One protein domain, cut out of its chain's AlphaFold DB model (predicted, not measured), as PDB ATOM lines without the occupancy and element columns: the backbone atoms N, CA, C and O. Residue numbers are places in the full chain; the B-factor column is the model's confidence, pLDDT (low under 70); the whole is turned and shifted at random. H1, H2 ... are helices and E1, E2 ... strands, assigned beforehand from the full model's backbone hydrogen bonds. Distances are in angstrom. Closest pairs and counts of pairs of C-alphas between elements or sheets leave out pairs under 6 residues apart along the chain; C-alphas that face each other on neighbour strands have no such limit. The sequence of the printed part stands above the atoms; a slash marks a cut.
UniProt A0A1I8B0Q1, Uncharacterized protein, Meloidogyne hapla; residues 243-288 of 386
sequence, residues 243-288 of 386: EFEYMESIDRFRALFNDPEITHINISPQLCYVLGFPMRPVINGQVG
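Overview. This is residues 243 to 288 of the 386 residues of an uncharacterized protein of Meloidogyne hapla (UniProt A0A1I8B0Q1). With little regular structure, this is a flat frame of loops: the hairpin E1-E2 forms one side, the short helix H1 lies across from it, and residues 276 to 288 fold back from H1 toward the hairpin. The printed part has 46 residues, with two named strands and one named helix that follow along the chain as E1, E2, H1; the sheet E1 - E2 is antiparallel and the class is mixed, helices and strands, with only 18 of the 46 printed residues in named elements. It is compact, radius of gyration of the C-alphas 10.1 A, spanning 29 by 22 by 11 A.

Along the chain. E2, residues 252 to 257, is 16.6 A long. E1, residues 243 to 247, begins at C-alpha 243 (231.258, 141.453, 134.970). H1, residues 269 to 275, ends at C-alpha 275 (221.494, 141.481, 141.934).

Arrangement. E1 and E2 form a hairpin, 148 degrees between directions; N 245 and O 254 are within hydrogen-bond range at 2.8 A. The closest C-alphas of E2 and H1, Phe 253 and Leu 275, are 6.1 A apart. E1 and H1 are apart. In H1 every O i to N i+4 pair is within range. Residues 264 to 265 pair antiparallel with 282 to 283.

Size, cuts and confidence. The farthest C-alphas, Ser 249 and Glu 261, are 29.3 A apart. The link E2 to H1 is long. The printed part has no cut, and no printed residue is under 70 in pLDDT.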
ATOM      1  N   GLU A 243     232.351 140.647 135.512       91.00
ATOM      2  CA  GLU A 243     231.258 141.453 134.970       91.00
ATOM      3  C   GLU A 243     229.892 140.910 135.430       91.00
ATOM      4  O   GLU A 243     229.718 139.707 135.633       91.00
ATOM      5  N   PHE A 244     228.910 141.799 135.606       90.56
ATOM      6  CA  PHE A 244     227.508 141.429 135.811       90.56
ATOM      7  C   PHE A 244     226.691 141.873 134.599       90.56
ATOM      8  O   PHE A 244     226.355 143.048 134.458       90.56
ATOM      9  N   GLU A 245     226.350 140.928 133.736       91.44
ATOM     10  CA  GLU A 245     225.570 141.171 132.529       91.44
ATOM     11  C   GLU A 245     224.072 141.126 132.847       91.44
ATOM     12  O   GLU A 245     223.581 140.170 133.452       91.44
ATOM     13  N   TYR A 246     223.321 142.143 132.430       88.75
ATOM     14  CA  TYR A 246     221.869 142.150 132.580       88.75
ATOM     15  C   TYR A 246     221.185 141.431 131.410       88.75
ATOM     16  O   TYR A 246     221.291 141.841 130.257       88.75
ATOM     17  N   MET A 247     220.446 140.366 131.715       84.00
ATOM     18  CA  MET A 247     219.673 139.583 130.756       84.00
ATOM     19  C   MET A 247     218.226 140.090 130.696       84.00
ATOM     20  O   MET A 247     217.371 139.643 131.466       84.00
ATOM     21  N   GLU A 248     217.932 140.992 129.754       79.00
ATOM     22  CA  GLU A 248     216.596 141.598 129.580       79.00
ATOM     23  C   GLU A 248     215.473 140.570 129.364       79.00
ATOM     24  O   GLU A 248     214.343 140.776 129.802       79.00
ATOM     25  N   SER A 249     215.778 139.438 128.722       75.62
ATOM     26  CA  SER A 249     214.800 138.389 128.400       75.62
ATOM     27  C   SER A 249     214.176 137.731 129.632       75.62
ATOM     28  O   SER A 249     213.033 137.278 129.579       75.62
ATOM     29  N   ILE A 250     214.918 137.688 130.739       80.81
ATOM     30  CA  ILE A 250     214.498 137.053 131.995       80.81
ATOM     31  C   ILE A 250     214.517 138.016 133.186       80.81
ATOM     32  O   ILE A 250     214.143 137.619 134.289       80.81
ATOM     33  N   ASP A 251     214.912 139.273 132.965       82.94
ATOM     34  CA  ASP A 251     215.037 140.314 133.985       82.94
ATOM     35  C   ASP A 251     215.932 139.867 135.161       82.94
ATOM     36  O   ASP A 251     215.518 139.851 136.326       82.94
ATOM     37  N   ARG A 252     217.149 139.394 134.849       89.12
ATOM     38  CA  ARG A 252     218.138 138.881 135.823       89.12
ATOM     39  C   ARG A 252     219.557 139.298 135.460       89.12
ATOM     40  O   ARG A 252     219.853 139.506 134.291       89.12
ATOM     41  N   PHE A 253     220.447 139.339 136.450       90.25
ATOM     42  CA  PHE A 253     221.887 139.442 136.208       90.25
ATOM     43  C   PHE A 253     222.536 138.069 136.033       90.25
ATOM     44  O   PHE A 253     222.164 137.110 136.711       90.25
ATOM     45  N   ARG A 254     223.549 138.000 135.174       92.31
ATOM     46  CA  ARG A 254     224.478 136.883 135.016       92.31
ATOM     47  C   ARG A 254     225.878 137.339 135.406       92.31
ATOM     48  O   ARG A 254     226.328 138.383 134.951       92.31
ATOM     49  N   ALA A 255     226.561 136.577 136.251       91.12
ATOM     50  CA  ALA A 255     227.957 136.841 136.583       91.12
ATOM     51  C   ALA A 255     228.871 136.221 135.518       91.12
ATOM     52  O   ALA A 255     228.719 135.044 135.199       91.12
ATOM     53  N   LEU A 256     229.806 136.994 134.979       91.31
ATOM     54  CA  LEU A 256     230.775 136.564 133.974       91.31
ATOM     55  C   LEU A 256     232.180 136.792 134.511       91.31
ATOM     56  O   LEU A 256     232.532 137.913 134.869       91.31
ATOM     57  N   PHE A 257     232.978 135.733 134.579       92.06
ATOM     58  CA  PHE A 257     234.385 135.811 134.955       92.06
ATOM     59  C   PHE A 257     235.224 135.593 133.703       92.06
ATOM     60  O   PHE A 257     235.131 134.557 133.039       92.06
ATOM     61  N   ASN A 258     236.007 136.608 133.368       87.00
ATOM     62  CA  ASN A 258     236.858 136.657 132.188       87.00
ATOM     63  C   ASN A 258     238.254 136.077 132.443       87.00
ATOM     64  O   ASN A 258     238.974 135.805 131.473       87.00
ATOM     65  N   ASP A 259     238.604 135.898 133.719       85.06
ATOM     66  CA  ASP A 259     239.818 135.249 134.201       85.06
ATOM     67  C   ASP A 259     239.509 133.793 134.626       85.06
ATOM     68  O   ASP A 259     238.672 133.576 135.510       85.06
ATOM     69  N   PRO A 260     240.154 132.782 134.009       82.31
ATOM     70  CA  PRO A 260     239.958 131.374 134.354       82.31
ATOM     71  C   PRO A 260     240.451 130.986 135.760       82.31
ATOM     72  O   PRO A 260     240.064 129.924 136.250       82.31
ATOM     73  N   GLU A 261     241.282 131.798 136.423       90.69
ATOM     74  CA  GLU A 261     241.722 131.553 137.805       90.69
ATOM     75  C   GLU A 261     240.630 131.895 138.835       90.69
ATOM     76  O   GLU A 261     240.625 131.374 139.958       90.69
ATOM     77  N   ILE A 262     239.649 132.719 138.453       88.56
ATOM     78  CA  ILE A 262     238.533 133.097 139.320       88.56
ATOM     79  C   ILE A 262     237.466 132.002 139.278       88.56
ATOM     80  O   ILE A 262     236.667 131.887 138.352       88.56
ATOM     81  N   THR A 263     237.413 131.198 140.337       86.31
ATOM     82  CA  THR A 263     236.408 130.127 140.475       86.31
ATOM     83  C   THR A 263     235.089 130.624 141.067       86.31
ATOM     84  O   THR A 263     234.017 130.133 140.712       86.31
ATOM     85  N   HIS A 264     235.160 131.588 141.987       89.69
ATOM     86  CA  HIS A 264     234.010 132.162 142.676       89.69
ATOM     87  C   HIS A 264     234.332 133.547 143.241       89.69
ATOM     88  O   HIS A 264     235.486 133.855 143.541       89.69
ATOM     89  N   ILE A 265     233.293 134.351 143.463       90.12
ATOM     90  CA  ILE A 265     233.379 135.639 144.154       90.12
ATOM     91  C   ILE A 265     232.484 135.639 145.391       90.12
ATOM     92  O   ILE A 265     231.358 135.138 145.377       90.12
ATOM     93  N   ASN A 266     232.974 136.241 146.470       89.25
ATOM     94  CA  ASN A 266     232.180 136.502 147.664       89.25
ATOM     95  C   ASN A 266     231.749 137.964 147.654       89.25
ATOM     96  O   ASN A 266     232.540 138.858 147.948       89.25
ATOM     97  N   ILE A 267     230.486 138.196 147.313       84.69
ATOM     98  CA  ILE A 267     229.869 139.520 147.372       84.69
ATOM     99  C   ILE A 267     229.054 139.670 148.655       84.69
ATOM    100  O   ILE A 267     228.637 138.692 149.279       84.69
ATOM    101  N   SER A 268     228.846 140.918 149.079       80.94
ATOM    102  CA  SER A 268     228.088 141.184 150.298       80.94
ATOM    103  C   SER A 268     226.651 140.649 150.186       80.94
ATOM    104  O   SER A 268     226.069 140.680 149.098       80.94
ATOM    105  N   PRO A 269     226.025 140.236 151.305       78.25
ATOM    106  CA  PRO A 269     224.611 139.865 151.345       78.25
ATOM    107  C   PRO A 269     223.674 140.866 150.666       78.25
ATOM    108  O   PRO A 269     222.725 140.482 149.987       78.25
ATOM    109  N   GLN A 270     223.963 142.154 150.845       76.69
ATOM    110  CA  GLN A 270     223.183 143.245 150.283       76.69
ATOM    111  C   GLN A 270     223.298 143.284 148.757       76.69
ATOM    112  O   GLN A 270     222.298 143.451 148.066       76.69
ATOM    113  N   LEU A 271     224.506 143.094 148.227       80.31
ATOM    114  CA  LEU A 271     224.731 143.068 146.787       80.31
ATOM    115  C   LEU A 271     224.168 141.789 146.150       80.31
ATOM    116  O   LEU A 271     223.545 141.874 145.097       80.31
ATOM    117  N   CYS A 272     224.287 140.632 146.820       83.69
ATOM    118  CA  CYS A 272     223.571 139.405 146.441       83.69
ATOM    119  C   CYS A 272     222.072 139.676 146.278       83.69
ATOM    120  O   CYS A 272     221.496 139.316 145.258       83.69
ATOM    121  N   TYR A 273     221.452 140.331 147.266       81.38
ATOM    122  CA  TYR A 273     220.027 140.651 147.244       81.38
ATOM    123  C   TYR A 273     219.654 141.562 146.068       81.38
ATOM    124  O   TYR A 273     218.751 141.223 145.309       81.38
ATOM    125  N   VAL A 274     220.380 142.673 145.885       81.12
ATOM    126  CA  VAL A 274     220.142 143.641 144.797       81.12
ATOM    127  C   VAL A 274     220.206 142.969 143.427       81.12
ATOM    128  O   VAL A 274     219.330 143.178 142.588       81.12
ATOM    129  N   LEU A 275     221.233 142.145 143.212       86.00
ATOM    130  CA  LEU A 275     221.494 141.481 141.934       86.00
ATOM    131  C   LEU A 275     220.699 140.175 141.754       86.00
ATOM    132  O   LEU A 275     220.738 139.569 140.684       86.00
ATOM    133  N   GLY A 276     219.982 139.728 142.787       84.12
ATOM    134  CA  GLY A 276     219.154 138.527 142.753       84.12
ATOM    135  C   GLY A 276     219.905 137.206 142.951       84.12
ATOM    136  O   GLY A 276     219.338 136.138 142.706       84.12
ATOM    137  N   PHE A 277     221.158 137.227 143.408       85.31
ATOM    138  CA  PHE A 277     221.933 136.022 143.707       85.31
ATOM    139  C   PHE A 277     221.578 135.432 145.084       85.31
ATOM    140  O   PHE A 277     221.328 136.170 146.041       85.31
ATOM    141  N   PRO A 278     221.565 134.093 145.236       78.62
ATOM    142  CA  PRO A 278     221.453 133.470 146.553       78.62
ATOM    143  C   PRO A 278     222.676 133.805 147.426       78.62
ATOM    144  O   PRO A 278     223.751 134.069 146.899       78.62
ATOM    145  N   MET A 279     222.532 133.737 148.759       70.88
ATOM    146  CA  MET A 279     223.632 133.884 149.734       70.88
ATOM    147  C   MET A 279     224.607 132.696 149.670       70.88
ATOM    148  O   MET A 279     224.649 131.839 150.553       70.88
ATOM    149  N   ARG A 280     225.345 132.607 148.573       75.50
ATOM    150  CA  ARG A 280     226.427 131.662 148.308       75.50
ATOM    151  C   ARG A 280     227.483 132.396 147.479       75.50
ATOM    152  O   ARG A 280     227.141 133.404 146.857       75.50
ATOM    153  N   PRO A 281     228.731 131.905 147.453       85.12
ATOM    154  CA  PRO A 281     229.709 132.396 146.498       85.12
ATOM    155  C   PRO A 281     229.115 132.373 145.091       85.12
ATOM    156  O   PRO A 281     228.513 131.370 144.694       85.12
ATOM    157  N   VAL A 282     229.237 133.488 144.378       88.44
ATOM    158  CA  VAL A 282     228.749 133.589 143.005       88.44
ATOM    159  C   VAL A 282     229.784 132.945 142.094       88.44
ATOM    160  O   VAL A 282     230.974 133.227 142.230       88.44
ATOM    161  N   ILE A 283     229.345 132.060 141.204       90.38
ATOM    162  CA  ILE A 283     230.215 131.339 140.264       90.38
ATOM    163  C   ILE A 283     230.063 131.879 138.839       90.38
ATOM    164  O   ILE A 283     229.076 132.547 138.524       90.38
ATOM    165  N   ASN A 284     231.031 131.568 137.974       90.62
ATOM    166  CA  ASN A 284     231.006 132.012 136.584       90.62
ATOM    167  C   ASN A 284     229.765 131.470 135.857       90.62
ATOM    168  O   ASN A 284     229.407 130.302 136.009       90.62
ATOM    169  N   GLY A 285     229.097 132.319 135.083       86.12
ATOM    170  CA  GLY A 285     227.868 132.005 134.361       86.12
ATOM    171  C   GLY A 285     226.622 131.902 135.241       86.12
ATOM    172  O   GLY A 285     225.532 131.666 134.717       86.12
ATOM    173  N   GLN A 286     226.733 132.082 136.563       88.56
ATOM    174  CA  GLN A 286     225.573 132.002 137.440       88.56
ATOM    175  C   GLN A 286     224.582 133.113 137.106       88.56
ATOM    176  O   GLN A 286     224.942 134.287 137.047       88.56
ATOM    177  N   VAL A 287     223.318 132.731 136.953       89.56
ATOM    178  CA  VAL A 287     222.198 133.656 136.786       89.56
ATOM    179  C   VAL A 287     221.535 133.894 138.141       89.56
ATOM    180  O   VAL A 287     221.367 132.969 138.945       89.56
ATOM    181  N   GLY A 288     221.157 135.143 138.404       85.75
ATOM    182  CA  GLY A 288     220.385 135.535 139.572       85.75
ATOM    183  C   GLY A 288     219.103 134.706 139.679       85.75
ATOM    184  O   GLY A 288     218.325 134.588 138.734       85.75
TER     185      GLY A 288